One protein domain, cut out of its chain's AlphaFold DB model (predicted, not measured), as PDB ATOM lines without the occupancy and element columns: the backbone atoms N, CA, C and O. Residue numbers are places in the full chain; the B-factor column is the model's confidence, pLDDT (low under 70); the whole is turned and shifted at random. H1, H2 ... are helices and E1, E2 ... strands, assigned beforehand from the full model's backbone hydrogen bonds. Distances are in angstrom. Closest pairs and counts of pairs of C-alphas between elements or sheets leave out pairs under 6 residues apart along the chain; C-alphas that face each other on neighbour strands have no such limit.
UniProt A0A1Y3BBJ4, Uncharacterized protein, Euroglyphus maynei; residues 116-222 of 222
ATOM      1  N   HIS A 116     -46.533 -30.565  22.706       92.19
ATOM      2  CA  HIS A 116     -45.381 -31.218  22.083       92.19
ATOM      3  C   HIS A 116     -44.201 -30.249  22.016       92.19
ATOM      4  O   HIS A 116     -44.322 -29.136  21.501       92.19
ATOM      5  N   LEU A 117     -43.062 -30.664  22.565       93.88
ATOM      6  CA  LEU A 117     -41.775 -30.000  22.397       93.88
ATOM      7  C   LEU A 117     -41.043 -30.747  21.292       93.88
ATOM      8  O   LEU A 117     -40.440 -31.791  21.536       93.88
ATOM      9  N   TRP A 118     -41.167 -30.233  20.075       94.25
ATOM     10  CA  TRP A 118     -40.684 -30.882  18.867       94.25
ATOM     11  C   TRP A 118     -39.738 -29.952  18.120       94.25
ATOM     12  O   TRP A 118     -40.137 -28.868  17.695       94.25
ATOM     13  N   ALA A 119     -38.485 -30.383  17.980       94.75
ATOM     14  CA  ALA A 119     -37.449 -29.614  17.297       94.75
ATOM     15  C   ALA A 119     -37.664 -29.557  15.777       94.75
ATOM     16  O   ALA A 119     -37.185 -28.630  15.132       94.75
ATOM     17  N   ASN A 120     -38.395 -30.532  15.215       94.06
ATOM     18  CA  ASN A 120     -38.665 -30.653  13.783       94.06
ATOM     19  C   ASN A 120     -37.394 -30.514  12.918       94.06
ATOM     20  O   ASN A 120     -37.332 -29.698  11.998       94.06
ATOM     21  N   THR A 121     -36.366 -31.292  13.251       93.94
ATOM     22  CA  THR A 121     -35.045 -31.253  12.608       93.94
ATOM     23  C   THR A 121     -34.543 -32.662  12.322       93.94
ATOM     24  O   THR A 121     -34.857 -33.594  13.061       93.94
ATOM     25  N   ASP A 122     -33.738 -32.810  11.271       94.00
ATOM     26  CA  ASP A 122     -33.021 -34.044  10.953       94.00
ATOM     27  C   ASP A 122     -31.597 -34.080  11.534       94.00
ATOM     28  O   ASP A 122     -30.856 -35.033  11.286       94.00
ATOM     29  N   LYS A 123     -31.198 -33.060  12.315       94.44
ATOM     30  CA  LYS A 123     -29.851 -32.939  12.888       94.44
ATOM     31  C   LYS A 123     -29.838 -33.112  14.400       94.44
ATOM     32  O   LYS A 123     -30.476 -32.370  15.142       94.44
ATOM     33  N   MET A 124     -28.980 -34.019  14.858       94.94
ATOM     34  CA  MET A 124     -28.824 -34.346  16.275       94.94
ATOM     35  C   MET A 124     -28.444 -33.138  17.151       94.94
ATOM     36  O   MET A 124     -29.034 -32.932  18.207       94.94
ATOM     37  N   ALA A 125     -27.510 -32.301  16.691       96.19
ATOM     38  CA  ALA A 125     -27.075 -31.121  17.443       96.19
ATOM     39  C   ALA A 125     -28.186 -30.066  17.601       96.19
ATOM     40  O   ALA A 125     -28.279 -29.408  18.634       96.19
ATOM     41  N   GLU A 126     -29.049 -29.913  16.590       97.06
ATOM     42  CA  GLU A 126     -30.193 -28.997  16.660       97.06
ATOM     43  C   GLU A 126     -31.272 -29.540  17.602       97.06
ATOM     44  O   GLU A 126     -31.845 -28.775  18.379       97.06
ATOM     45  N   LEU A 127     -31.504 -30.859  17.589       96.44
ATOM     46  CA  LEU A 127     -32.399 -31.524  18.534       96.44
ATOM     47  C   LEU A 127     -31.926 -31.312  19.978       96.44
ATOM     48  O   LEU A 127     -32.714 -30.894  20.824       96.44
ATOM     49  N   GLU A 128     -30.642 -31.547  20.249       95.88
ATOM     50  CA  GLU A 128     -30.059 -31.353  21.578       95.88
ATOM     51  C   GLU A 128     -30.153 -29.892  22.036       95.88
ATOM     52  O   GLU A 128     -30.651 -29.616  23.128       95.88
ATOM     53  N   SER A 129     -29.761 -28.947  21.172       96.81
ATOM     54  CA  SER A 129     -29.841 -27.513  21.471       96.81
ATOM     55  C   SER A 129     -31.276 -27.054  21.728       96.81
ATOM     56  O   SER A 129     -31.506 -26.205  22.589       96.81
ATOM     57  N   TYR A 130     -32.252 -27.594  20.996       96.50
ATOM     58  CA  TYR A 130     -33.664 -27.306  21.232       96.50
ATOM     59  C   TYR A 130     -34.122 -27.855  22.587       96.50
ATOM     60  O   TYR A 130     -34.794 -27.156  23.345       96.50
ATOM     61  N   MET A 131     -33.755 -29.095  22.926       94.69
ATOM     62  CA  MET A 131     -34.112 -29.696  24.213       94.69
ATOM     63  C   MET A 131     -33.562 -28.892  25.389       94.69
ATOM     64  O   MET A 131     -34.315 -28.593  26.318       94.69
ATOM     65  N   ASP A 132     -32.299 -28.478  25.310       94.75
ATOM     66  CA  ASP A 132     -31.662 -27.606  26.297       94.75
ATOM     67  C   ASP A 132     -32.445 -26.335  26.565       94.75
ATOM     68  O   ASP A 132     -32.667 -25.942  27.712       94.75
ATOM     69  N   GLU A 133     -32.877 -25.691  25.488       94.69
ATOM     70  CA  GLU A 133     -33.563 -24.421  25.581       94.69
ATOM     71  C   GLU A 133     -34.992 -24.590  26.110       94.69
ATOM     72  O   GLU A 133     -35.520 -23.698  26.770       94.69
ATOM     73  N   GLN A 134     -35.662 -25.703  25.800       93.81
ATOM     74  CA  GLN A 134     -37.108 -25.819  25.984       93.81
ATOM     75  C   GLN A 134     -37.522 -26.650  27.199       93.81
ATOM     76  O   GLN A 134     -38.538 -26.323  27.820       93.81
ATOM     77  N   ILE A 135     -36.793 -27.708  27.568       92.25
ATOM     78  CA  ILE A 135     -37.262 -28.704  28.547       92.25
ATOM     79  C   ILE A 135     -37.592 -28.076  29.906       92.25
ATOM     80  O   ILE A 135     -38.693 -28.272  30.417       92.25
ATOM     81  N   CYS A 136     -36.702 -27.255  30.462       91.75
ATOM     82  CA  CYS A 136     -36.903 -26.667  31.792       91.75
ATOM     83  C   CYS A 136     -37.740 -25.377  31.797       91.75
ATOM     84  O   CYS A 136     -37.994 -24.822  32.867       91.75
ATOM     85  N   LYS A 137     -38.195 -24.881  30.636       91.38
ATOM     86  CA  LYS A 137     -39.070 -23.699  30.596       91.38
ATOM     87  C   LYS A 137     -40.416 -23.997  31.274       91.38
ATOM     88  O   LYS A 137     -40.917 -25.114  31.160       91.38
ATOM     89  N   PRO A 138     -41.051 -23.018  31.940       85.00
ATOM     90  CA  PRO A 138     -42.383 -23.206  32.499       85.00
ATOM     91  C   PRO A 138     -43.388 -23.652  31.433       85.00
ATOM     92  O   PRO A 138     -43.400 -23.140  30.311       85.00
ATOM     93  N   SER A 139     -44.258 -24.595  31.796       79.88
ATOM     94  CA  SER A 139     -45.372 -24.983  30.933       79.88
ATOM     95  C   SER A 139     -46.286 -23.794  30.664       79.88
ATOM     96  O   SER A 139     -46.601 -23.027  31.578       79.88
ATOM     97  N   LYS A 140     -46.832 -23.723  29.444       78.19
ATOM     98  CA  LYS A 140     -48.021 -22.901  29.194       78.19
ATOM     99  C   LYS A 140     -49.155 -23.342  30.126       78.19
ATOM    100  O   LYS A 140     -49.214 -24.499  30.556       78.19
ATOM    101  N   SER A 141     -50.042 -22.406  30.439       76.12
ATOM    102  CA  SER A 141     -51.214 -22.651  31.274       76.12
ATOM    103  C   SER A 141     -52.486 -22.391  30.475       76.12
ATOM    104  O   SER A 141     -52.541 -21.457  29.673       76.12
ATOM    105  N   TYR A 142     -53.498 -23.225  30.683       67.31
ATOM    106  CA  TYR A 142     -54.825 -23.076  30.104       67.31
ATOM    107  C   TYR A 142     -55.849 -23.012  31.234       67.31
ATOM    108  O   TYR A 142     -55.987 -23.970  31.987       67.31
ATOM    109  N   HIS A 143     -56.529 -21.871  31.391       69.38
ATOM    110  CA  HIS A 143     -57.416 -21.608  32.536       69.38
ATOM    111  C   HIS A 143     -56.777 -21.950  33.900       69.38
ATOM    112  O   HIS A 143     -57.407 -22.577  34.745       69.38
ATOM    113  N   ASN A 144     -55.521 -21.537  34.111       69.44
ATOM    114  CA  ASN A 144     -54.719 -21.815  35.314       69.44
ATOM    115  C   ASN A 144     -54.317 -23.290  35.522       69.44
ATOM    116  O   ASN A 144     -53.755 -23.623  36.562       69.44
ATOM    117  N   ILE A 145     -54.530 -24.163  34.534       75.31
ATOM    118  CA  ILE A 145     -54.061 -25.553  34.550       75.31
ATOM    119  C   ILE A 145     -52.777 -25.652  33.725       75.31
ATOM    120  O   ILE A 145     -52.770 -25.332  32.533       75.31
ATOM    121  N   HIS A 146     -51.691 -26.117  34.344       76.88
ATOM    122  CA  HIS A 146     -50.454 -26.413  33.624       76.88
ATOM    123  C   HIS A 146     -50.678 -27.545  32.622       76.88
ATOM    124  O   HIS A 146     -51.173 -28.615  32.978       76.88
ATOM    125  N   LEU A 147     -50.306 -27.301  31.367       82.88
ATOM    126  CA  LEU A 147     -50.372 -28.320  30.329       82.88
ATOM    127  C   LEU A 147     -49.377 -29.448  30.618       82.88
ATOM    128  O   LEU A 147     -48.245 -29.223  31.050       82.88
ATOM    129  N   LEU A 148     -49.789 -30.680  30.320       90.62
ATOM    130  CA  LEU A 148     -48.826 -31.759  30.167       90.62
ATOM    131  C   LEU A 148     -47.918 -31.432  28.985       90.62
ATOM    132  O   LEU A 148     -48.367 -30.872  27.984       90.62
ATOM    133  N   ARG A 149     -46.643 -31.788  29.099       92.25
ATOM    134  CA  ARG A 149     -45.648 -31.572  28.048       92.25
ATOM    135  C   ARG A 149     -45.134 -32.931  27.617       92.25
ATOM    136  O   ARG A 149     -45.016 -33.816  28.450       92.25
ATOM    137  N   SER A 150     -44.884 -33.099  26.329       94.50
ATOM    138  CA  SER A 150     -44.236 -34.285  25.784       94.50
ATOM    139  C   SER A 150     -43.027 -33.838  24.998       94.50
ATOM    140  O   SER A 150     -43.156 -33.052  24.059       94.50
ATOM    141  N   ILE A 151     -41.855 -34.305  25.405       95.06
ATOM    142  CA  ILE A 151     -40.625 -34.115  24.647       95.06
ATOM    143  C   ILE A 151     -40.647 -35.129  23.514       95.06
ATOM    144  O   ILE A 151     -40.700 -36.327  23.774       95.06
ATOM    145  N   MET A 152     -40.619 -34.643  22.278       94.62
ATOM    146  CA  MET A 152     -40.514 -35.484  21.090       94.62
ATOM    147  C   MET A 152     -39.024 -35.725  20.841       94.62
ATOM    148  O   MET A 152     -38.353 -34.932  20.181       94.62
ATOM    149  N   ALA A 153     -38.487 -36.764  21.478       94.25
ATOM    150  CA  ALA A 153     -37.078 -37.131  21.443       94.25
ATOM    151  C   ALA A 153     -36.756 -37.954  20.192       94.25
ATOM    152  O   ALA A 153     -36.296 -39.092  20.266       94.25
ATOM    153  N   GLU A 154     -37.033 -37.354  19.042       93.69
ATOM    154  CA  GLU A 154     -36.945 -37.957  17.720       93.69
ATOM    155  C   GLU A 154     -36.421 -36.932  16.710       93.69
ATOM    156  O   GLU A 154     -36.581 -35.719  16.885       93.69
ATOM    157  N   LEU A 155     -35.794 -37.428  15.646       93.44
ATOM    158  CA  LEU A 155     -35.434 -36.610  14.493       93.44
ATOM    159  C   LEU A 155     -36.529 -36.714  13.435       93.44
ATOM    160  O   LEU A 155     -37.072 -37.790  13.186       93.44
ATOM    161  N   THR A 156     -36.812 -35.599  12.770       89.56
ATOM    162  CA  THR A 156     -37.779 -35.549  11.676       89.56
ATOM    163  C   THR A 156     -37.041 -35.676  10.353       89.56
ATOM    164  O   THR A 156     -36.231 -34.806  10.033       89.56
ATOM    165  N   PRO A 157     -37.310 -36.710   9.541       86.00
ATOM    166  CA  PRO A 157     -36.670 -36.835   8.244       86.00
ATOM    167  C   PRO A 157     -37.114 -35.703   7.306       86.00
ATOM    168  O   PRO A 157     -38.294 -35.347   7.239       86.00
ATOM    169  N   THR A 158     -36.182 -35.172   6.519       85.25
ATOM    170  CA  THR A 158     -36.526 -34.272   5.410       85.25
ATOM    171  C   THR A 158     -36.967 -35.075   4.187       85.25
ATOM    172  O   THR A 158     -36.532 -36.210   3.987       85.25
ATOM    173  N   VAL A 159     -37.808 -34.484   3.329       76.25
ATOM    174  CA  VAL A 159     -38.256 -35.130   2.078       76.25
ATOM    175  C   VAL A 159     -37.059 -35.556   1.222       76.25
ATOM    176  O   VAL A 159     -37.008 -36.688   0.749       76.25
ATOM    177  N   GLU A 160     -36.070 -34.672   1.080       67.81
ATOM    178  CA  GLU A 160     -34.820 -34.947   0.368       67.81
ATOM    179  C   GLU A 160     -34.044 -36.110   1.006       67.81
ATOM    180  O   GLU A 160     -33.649 -37.050   0.315       67.81
ATOM    181  N   GLY A 161     -33.884 -36.102   2.333       68.31
ATOM    182  CA  GLY A 161     -33.170 -37.156   3.049       68.31
ATOM    183  C   GLY A 161     -33.819 -38.537   2.919       68.31
ATOM    184  O   GLY A 161     -33.104 -39.537   2.847       68.31
ATOM    185  N   VAL A 162     -35.152 -38.610   2.819       74.44
ATOM    186  CA  VAL A 162     -35.863 -39.868   2.528       74.44
ATOM    187  C   VAL A 162     -35.610 -40.322   1.091       74.44
ATOM    188  O   VAL A 162     -35.289 -41.488   0.877       74.44
ATOM    189  N   LEU A 163     -35.721 -39.417   0.110       66.44
ATOM    190  CA  LEU A 163     -35.550 -39.743  -1.312       66.44
ATOM    191  C   LEU A 163     -34.143 -40.253  -1.640       66.44
ATOM    192  O   LEU A 163     -34.000 -41.182  -2.431       66.44
ATOM    193  N   PHE A 164     -33.116 -39.690  -1.002       75.38
ATOM    194  CA  PHE A 164     -31.722 -40.108  -1.180       75.38
ATOM    195  C   PHE A 164     -31.258 -41.163  -0.162       75.38
ATOM    196  O   PHE A 164     -30.067 -41.455  -0.088       75.38
ATOM    197  N   ASN A 165     -32.180 -41.742   0.620       78.31
ATOM    198  CA  ASN A 165     -31.900 -42.747   1.653       78.31
ATOM    199  C   ASN A 165     -30.766 -42.348   2.624       78.31
ATOM    200  O   ASN A 165     -29.987 -43.186   3.075       78.31
ATOM    201  N   ARG A 166     -30.675 -41.057   2.964       80.69
ATOM    202  CA  ARG A 166     -29.601 -40.478   3.789       80.69
ATOM    203  C   ARG A 166     -29.531 -41.075   5.195       80.69
ATOM    204  O   ARG A 166     -28.473 -41.070   5.812       80.69
ATOM    205  N   TYR A 167     -30.664 -41.544   5.707       82.25
ATOM    206  CA  TYR A 167     -30.803 -42.023   7.082       82.25
ATOM    207  C   TYR A 167     -30.801 -43.550   7.195       82.25
ATOM    208  O   TYR A 167     -31.004 -44.055   8.292       82.25
ATOM    209  N   HIS A 168     -30.675 -44.277   6.074       84.31
ATOM    210  CA  HIS A 168     -30.770 -45.744   6.020       84.31
ATOM    211  C   HIS A 168     -32.073 -46.324   6.630       84.31
ATOM    212  O   HIS A 168     -32.184 -47.513   6.923       84.31
ATOM    213  N   GLY A 169     -33.107 -45.482   6.765       85.81
ATOM    214  CA  GLY A 169     -34.417 -45.809   7.325       85.81
ATOM    215  C   GLY A 169     -34.691 -45.157   8.686       85.81
ATOM    216  O   GLY A 169     -33.790 -44.840   9.457       85.81
ATOM    217  N   LEU A 170     -35.977 -44.991   9.018       87.81
ATOM    218  CA  LEU A 170     -36.392 -44.321  10.263       87.81
ATOM    219  C   LEU A 170     -35.937 -45.053  11.530       87.81
ATOM    220  O   LEU A 170     -35.728 -44.429  12.562       87.81
ATOM    221  N   ARG A 171     -35.758 -46.376  11.452       89.31
ATOM    222  CA  ARG A 171     -35.270 -47.173  12.581       89.31
ATOM    223  C   ARG A 171     -33.819 -46.854  12.924       89.31
ATOM    224  O   ARG A 171     -33.506 -46.748  14.103       89.31
ATOM    225  N   GLU A 172     -32.953 -46.722  11.922       90.62
ATOM    226  CA  GLU A 172     -31.552 -46.356  12.154       90.62
ATOM    227  C   GLU A 172     -31.453 -44.914  12.641       90.62
ATOM    228  O   GLU A 172     -30.761 -44.649  13.619       90.62
ATOM    229  N   MET A 173     -32.248 -44.008  12.063       91.44
ATOM    230  CA  MET A 173     -32.363 -42.635  12.551       91.44
ATOM    231  C   MET A 173     -32.763 -42.586  14.033       91.44
ATOM    232  O   MET A 173     -32.084 -41.945  14.828       91.44
ATOM    233  N   ALA A 174     -33.807 -43.313  14.436       92.94
ATOM    234  CA  ALA A 174     -34.209 -43.390  15.838       92.94
ATOM    235  C   ALA A 174     -33.123 -44.017  16.722       92.94
ATOM    236  O   ALA A 174     -32.854 -43.505  17.803       92.94
ATOM    237  N   ALA A 175     -32.437 -45.065  16.250       93.44
ATOM    238  CA  ALA A 175     -31.325 -45.670  16.979       93.44
ATOM    239  C   ALA A 175     -30.216 -44.648  17.279       93.44
ATOM    240  O   ALA A 175     -29.670 -44.672  18.380       93.44
ATOM    241  N   THR A 176     -29.944 -43.705  16.362       92.94
ATOM    242  CA  THR A 176     -28.974 -42.632  16.634       92.94
ATOM    243  C   THR A 176     -29.377 -41.772  17.825       92.94
ATOM    244  O   THR A 176     -28.529 -41.469  18.653       92.94
ATOM    245  N   VAL A 177     -30.663 -41.440  17.965       93.56
ATOM    246  CA  VAL A 177     -31.166 -40.634  19.089       93.56
ATOM    247  C   VAL A 177     -31.224 -41.460  20.375       93.56
ATOM    248  O   VAL A 177     -30.834 -40.978  21.438       93.56
ATOM    249  N   ASN A 178     -31.652 -42.722  20.281       93.88
ATOM    250  CA  ASN A 178     -31.837 -43.617  21.423       93.88
ATOM    251  C   ASN A 178     -30.557 -43.797  22.249       93.88
ATOM    252  O   ASN A 178     -30.638 -43.891  23.473       93.88
ATOM    253  N   MET A 179     -29.380 -43.778  21.608       91.81
ATOM    254  CA  MET A 179     -28.079 -43.862  22.293       91.81
ATOM    255  C   MET A 179     -27.835 -42.716  23.287       91.81
ATOM    256  O   MET A 179     -27.005 -42.850  24.181       91.81
ATOM    257  N   HIS A 180     -28.547 -41.592  23.160       94.00
ATOM    258  CA  HIS A 180     -28.368 -40.417  24.017       94.00
ATOM    259  C   HIS A 180     -29.372 -40.332  25.170       94.00
ATOM    260  O   HIS A 180     -29.204 -39.501  26.064       94.00
ATOM    261  N   TYR A 181     -30.405 -41.180  25.187       92.38
ATOM    262  CA  TYR A 181     -31.486 -41.078  26.168       92.38
ATOM    263  C   TYR A 181     -31.017 -41.205  27.611       92.38
ATOM    264  O   TYR A 181     -31.539 -40.498  28.473       92.38
ATOM    265  N   GLU A 182     -30.023 -42.053  27.880       88.38
ATOM    266  CA  GLU A 182     -29.439 -42.156  29.214       88.38
ATOM    267  C   GLU A 182     -28.846 -40.810  29.649       88.38
ATOM    268  O   GLU A 182     -29.273 -40.239  30.655       88.38
ATOM    269  N   GLN A 183     -27.943 -40.236  28.852       93.69
ATOM    270  CA  GLN A 183     -27.311 -38.959  29.183       93.69
ATOM    271  C   GLN A 183     -28.337 -37.837  29.384       93.69
ATOM    272  O   GLN A 183     -28.238 -37.029  30.311       93.69
ATOM    273  N   TRP A 184     -29.353 -37.803  28.533       94.88
ATOM    274  CA  TRP A 184     -30.369 -36.763  28.530       94.88
ATOM    275  C   TRP A 184     -31.359 -36.871  29.683       94.88
ATOM    276  O   TRP A 184     -31.520 -35.927  30.460       94.88
ATOM    277  N   PHE A 185     -32.031 -38.010  29.815       94.62
ATOM    278  CA  PHE A 185     -33.180 -38.133  30.705       94.62
ATOM    279  C   PHE A 185     -32.820 -38.697  32.075       94.62
ATOM    280  O   PHE A 185     -33.510 -38.374  33.043       94.62
ATOM    281  N   ARG A 186     -31.730 -39.468  32.189       92.56
ATOM    282  CA  ARG A 186     -31.234 -39.942  33.488       92.56
ATOM    283  C   ARG A 186     -30.415 -38.871  34.203       92.56
ATOM    284  O   ARG A 186     -30.600 -38.686  35.402       92.56
ATOM    285  N   TYR A 187     -29.546 -38.154  33.485       92.88
ATOM    286  CA  TYR A 187     -28.548 -37.283  34.122       92.88
ATOM    287  C   TYR A 187     -28.782 -35.788  33.919       92.88
ATOM    288  O   TYR A 187     -28.652 -35.021  34.872       92.88
ATOM    289  N   ARG A 188     -29.145 -35.348  32.711       94.50
ATOM    290  CA  ARG A 188     -29.186 -33.914  32.394       94.50
ATOM    291  C   ARG A 188     -30.492 -33.225  32.777       94.50
ATOM    292  O   ARG A 188     -30.469 -32.178  33.420       94.50
ATOM    293  N   TRP A 189     -31.634 -33.808  32.413       93.50
ATOM    294  CA  TRP A 189     -32.951 -33.205  32.649       93.50
ATOM    295  C   TRP A 189     -33.919 -34.047  33.506       93.50
ATOM    296  O   TRP A 189     -35.138 -33.997  33.272       93.50
ATOM    297  N   PRO A 190     -33.456 -34.775  34.543       91.56
ATOM    298  CA  PRO A 190     -34.311 -35.657  35.327       91.56
ATOM    299  C   PRO A 190     -35.298 -34.907  36.220       91.56
ATOM    300  O   PRO A 190     -36.157 -35.554  36.792       91.56
ATOM    301  N   ASN A 191     -35.238 -33.579  36.360       90.00
ATOM    302  CA  ASN A 191     -36.188 -32.798  37.178       90.00
ATOM    303  C   ASN A 191     -37.143 -31.923  36.355       90.00
ATOM    304  O   ASN A 191     -38.127 -31.418  36.882       90.00
ATOM    305  N   CYS A 192     -36.882 -31.773  35.057       88.94
ATOM    306  CA  CYS A 192     -37.683 -30.935  34.161       88.94
ATOM    307  C   CYS A 192     -38.598 -31.746  33.227       88.94
ATOM    308  O   CYS A 192     -39.425 -31.178  32.518       88.94
ATOM    309  N   THR A 193     -38.443 -33.071  33.214       90.12
ATOM    310  CA  THR A 193     -39.096 -33.972  32.258       90.12
ATOM    311  C   THR A 193     -40.343 -34.635  32.848       90.12
ATOM    312  O   THR A 193     -40.312 -35.134  33.973       90.12
ATOM    313  N   ASN A 194     -41.441 -34.697  32.096       87.56
ATOM    314  CA  ASN A 194     -42.680 -35.385  32.483       87.56
ATOM    315  C   ASN A 194     -43.034 -36.533  31.525       87.56
ATOM    316  O   ASN A 194     -43.121 -37.670  31.975       87.56
ATOM    317  N   ILE A 195     -43.209 -36.256  30.230       95.06
ATOM    318  CA  ILE A 195     -43.482 -37.257  29.194       95.06
ATOM    319  C   ILE A 195     -42.364 -37.177  28.158       95.06
ATOM    320  O   ILE A 195     -42.019 -36.089  27.689       95.06
ATOM    321  N   VAL A 196     -41.813 -38.333  27.800       95.31
ATOM    322  CA  VAL A 196     -40.864 -38.474  26.696       95.31
ATOM    323  C   VAL A 196     -41.483 -39.404  25.668       95.31
ATOM    324  O   VAL A 196     -41.852 -40.534  25.990       95.31
ATOM    325  N   ALA A 197     -41.612 -38.912  24.446       94.19
ATOM    326  CA  ALA A 197     -41.973 -39.691  23.279       94.19
ATOM    327  C   ALA A 197     -40.703 -39.956  22.468       94.19
ATOM    328  O   ALA A 197     -39.883 -39.059  22.285       94.19
ATOM    329  N   GLY A 198     -40.545 -41.189  22.008       93.12
ATOM    330  CA  GLY A 198     -39.435 -41.599  21.164       93.12
ATOM    331  C   GLY A 198     -39.871 -42.719  20.235       93.12
ATOM    332  O   GLY A 198     -40.799 -43.478  20.543       93.12
ATOM    333  N   ASP A 199     -39.185 -42.827  19.107       91.44
ATOM    334  CA  ASP A 199     -39.469 -43.829  18.092       91.44
ATOM    335  C   ASP A 199     -38.791 -45.172  18.403       91.44
ATOM    336  O   ASP A 199     -37.691 -45.251  18.945       91.44
ATOM    337  N   PHE A 200     -39.456 -46.270  18.026       91.62
ATOM    338  CA  PHE A 200     -38.949 -47.642  18.180       91.62
ATOM    339  C   PHE A 200     -38.469 -47.984  19.606       91.62
ATOM    340  O   PHE A 200     -37.352 -48.462  19.785       91.62
ATOM    341  N   PHE A 201     -39.346 -47.833  20.604       88.94
ATOM    342  CA  PHE A 201     -39.038 -48.020  22.035       88.94
ATOM    343  C   PHE A 201     -38.354 -49.346  22.429       88.94
ATOM    344  O   PHE A 201     -37.753 -49.418  23.488       88.94
ATOM    345  N   LEU A 202     -38.428 -50.406  21.612       90.00
ATOM    346  CA  LEU A 202     -37.691 -51.656  21.867       90.00
ATOM    347  C   LEU A 202     -36.173 -51.523  21.668       90.00
ATOM    348  O   LEU A 202     -35.428 -52.398  22.089       90.00
ATOM    349  N   GLY A 203     -35.722 -50.479  20.975       90.44
ATOM    350  CA  GLY A 203     -34.311 -50.155  20.791       90.44
ATOM    351  C   GLY A 203     -33.822 -49.078  21.754       90.44
ATOM    352  O   GLY A 203     -32.886 -48.366  21.400       90.44
ATOM    353  N   SER A 204     -34.492 -48.876  22.891       91.56
ATOM    354  CA  SER A 204     -34.111 -47.866  23.873       91.56
ATOM    355  C   SER A 204     -34.436 -48.275  25.310       91.56
ATOM    356  O   SER A 204     -35.387 -49.011  25.557       91.56
ATOM    357  N   ASP A 205     -33.688 -47.716  26.264       93.12
ATOM    358  CA  ASP A 205     -33.880 -47.950  27.704       93.12
ATOM    359  C   ASP A 205     -34.838 -46.928  28.346       93.12
ATOM    360  O   ASP A 205     -34.867 -46.751  29.564       93.12
ATOM    361  N   LEU A 206     -35.635 -46.215  27.537       93.56
ATOM    362  CA  LEU A 206     -36.488 -45.110  27.999       93.56
ATOM    363  C   LEU A 206     -37.433 -45.515  29.135       93.56
ATOM    364  O   LEU A 206     -37.661 -44.731  30.055       93.56
ATOM    365  N   ILE A 207     -37.983 -46.731  29.067       94.38
ATOM    366  CA  ILE A 207     -38.920 -47.252  30.070       94.38
ATOM    367  C   ILE A 207     -38.209 -47.436  31.416       94.38
ATOM    368  O   ILE A 207     -38.722 -47.001  32.450       94.38
ATOM    369  N   ASP A 208     -37.016 -48.029  31.408       95.81
ATOM    370  CA  ASP A 208     -36.241 -48.277  32.625       95.81
ATOM    371  C   ASP A 208     -35.689 -46.976  33.209       95.81
ATOM    372  O   ASP A 208     -35.832 -46.729  34.407       95.81
ATOM    373  N   ILE A 209     -35.185 -46.075  32.359       95.44
ATOM    374  CA  ILE A 209     -34.766 -44.727  32.766       95.44
ATOM    375  C   ILE A 209     -35.928 -43.981  33.433       95.44
ATOM    376  O   ILE A 209     -35.748 -43.393  34.502       95.44
ATOM    377  N   ALA A 210     -37.132 -44.020  32.852       95.25
ATOM    378  CA  ALA A 210     -38.304 -43.368  33.429       95.25
ATOM    379  C   ALA A 210     -38.670 -43.952  34.804       95.25
ATOM    380  O   ALA A 210     -39.002 -43.198  35.725       95.25
ATOM    381  N   ASN A 211     -38.589 -45.275  34.971       95.06
ATOM    382  CA  ASN A 211     -38.829 -45.929  36.257       95.06
ATOM    383  C   ASN A 211     -37.795 -45.508  37.310       95.06
ATOM    384  O   ASN A 211     -38.172 -45.146  38.429       95.06
ATOM    385  N   ASP A 212     -36.511 -45.513  36.959       95.50
ATOM    386  CA  ASP A 212     -35.419 -45.163  37.868       95.50
ATOM    387  C   ASP A 212     -35.495 -43.706  38.321       95.50
ATOM    388  O   ASP A 212     -35.454 -43.424  39.520       95.50
ATOM    389  N   VAL A 213     -35.683 -42.777  37.381       95.12
ATOM    390  CA  VAL A 213     -35.793 -41.343  37.682       95.12
ATOM    391  C   VAL A 213     -36.986 -41.074  38.602       95.12
ATOM    392  O   VAL A 213     -36.860 -40.334  39.578       95.12
ATOM    393  N   ASN A 214     -38.144 -41.699  38.363       93.88
ATOM    394  CA  ASN A 214     -39.305 -41.511  39.238       93.88
ATOM    395  C   ASN A 214     -39.117 -42.147  40.628       93.88
ATOM    396  O   ASN A 214     -39.581 -41.574  41.617       93.88
ATOM    397  N   ARG A 215     -38.393 -43.270  40.744       94.56
ATOM    398  CA  ARG A 215     -38.006 -43.837  42.051       94.56
ATOM    399  C   ARG A 215     -37.090 -42.893  42.824       94.56
ATOM    400  O   ARG A 215     -37.330 -42.671  44.009       94.56
ATOM    401  N   GLN A 216     -36.091 -42.316  42.160       93.06
ATOM    402  CA  GLN A 216     -35.181 -41.345  42.770       93.06
ATOM    403  C   GLN A 216     -35.938 -40.104  43.251       93.06
ATOM    404  O   GLN A 216     -35.827 -39.741  44.418       93.06
ATOM    405  N   ARG A 217     -36.804 -39.521  42.408       91.06
ATOM    406  CA  ARG A 217     -37.663 -38.385  42.793       91.06
ATOM    407  C   ARG A 217     -38.504 -38.690  44.030       91.06
ATOM    408  O   ARG A 217     -38.602 -37.854  44.925       91.06
ATOM    409  N   PHE A 218     -39.094 -39.884  44.102       90.12
ATOM    410  CA  PHE A 218     -39.878 -40.298  45.264       90.12
ATOM    411  C   PHE A 218     -39.029 -40.405  46.537       90.12
ATOM    412  O   PHE A 218     -39.482 -39.992  47.601       90.12
ATOM    413  N   GLN A 219     -37.805 -40.930  46.440       91.69
ATOM    414  CA  GLN A 219     -36.881 -41.017  47.573       91.69
ATOM    415  C   GLN A 219     -36.411 -39.636  48.042       91.69
ATOM    416  O   GLN A 219     -36.374 -39.401  49.241       91.69
ATOM    417  N   SER A 220     -36.115 -38.720  47.118       88.00
ATOM    418  CA  SER A 220     -35.695 -37.348  47.434       88.00
ATOM    419  C   SER A 220     -36.821 -36.448  47.956       88.00
ATOM    420  O   SER A 220     -36.538 -35.363  48.450       88.00
ATOM    421  N   SER A 221     -38.086 -36.861  47.819       78.38
ATOM    422  CA  SER A 221     -39.251 -36.106  48.312       78.38
ATOM    423  C   SER A 221     -39.666 -36.480  49.743       78.38
ATOM    424  O   SER A 221     -40.648 -35.930  50.242       78.38
ATOM    425  N   LYS A 222     -38.984 -37.446  50.368       62.19
ATOM    426  CA  LYS A 222     -39.186 -37.859  51.764       62.19
ATOM    427  C   LYS A 222     -38.185 -37.167  52.674       62.19
ATOM    428  O   LYS A 222     -38.597 -36.846  53.807       62.19
TER     429      LYS A 222
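This is residues 116 to 222 of the 222 residues of an uncharacterized protein of Euroglyphus maynei (UniProt A0A1Y3BBJ4). An elongated model in which few of the helices meet has two short strands, E1 and E2, side by side near its middle, with H4 and H5 packed on each other at a shallow tilt and H1 set apart from that pair. The small helix H2 lies toward one end of the long axis and the last turns of H5 toward the other, with H3 between H2 and H4 along the chain. The printed part has 107 residues, with five named helices and two named strands in the order H1 E1 H2 H3 H4 E2 H5; the sheet, E1 beside E2, is parallel, and the class is mostly helix. It is only just compact, close to loose, with a radius of gyration of the C-alphas of 15.1 A and spans of 53 by 32 by 19 A.

H1, residues 124 to 134, begins at C-alpha 124 (-28.824, -34.346, 16.275) and is 15.3 A long. E1 is residues 149 to 152, H2 159 to 163, H3 170 to 178, 12.1 A, H4 181 to 188, and E2 195 to 197. H5, residues 206 to 220, is 20.9 A long and ends at C-alpha 220 (-35.695, -37.348, 47.434).

E1 and E2 are parallel neighbours at 24 degrees, with N 151 and O 195 2.9 A apart, within hydrogen-bond range. With H2, H3 and H4 between them they form a strand-helix-strand unit, two parallel neighbour strands joined through helices. Residues 116 to 117 pair with residues 150 to 151 of E1, parallel. H1 and H3 are close but not clearly touching, the C-alphas of Met 124 and Val 177 being closest at 7.3 A. H4 and H5 touch, closest at the C-alphas of Arg 186 and Ile 209, 6.0 A, at a shallow tilt of 21 degrees, the same way. E2 and H5 are near each other, with 5 pairs of C-alphas within 10 A. H2 touches no helix. Every O i to N i+4 pair is within hydrogen-bond range in H1, H2, H3 and H5; in H4, 3 of 4 are.

The C-alphas of Phe 164 and Lys 222, the two farthest apart, are 53.5 A apart. The printed part has no cut. The link from H1 to E1, residues 135 to 148, is long. The mean pLDDT of the printed part is 89.2; residues 142 to 144, 160 to 161, 163 and 222 are under 70.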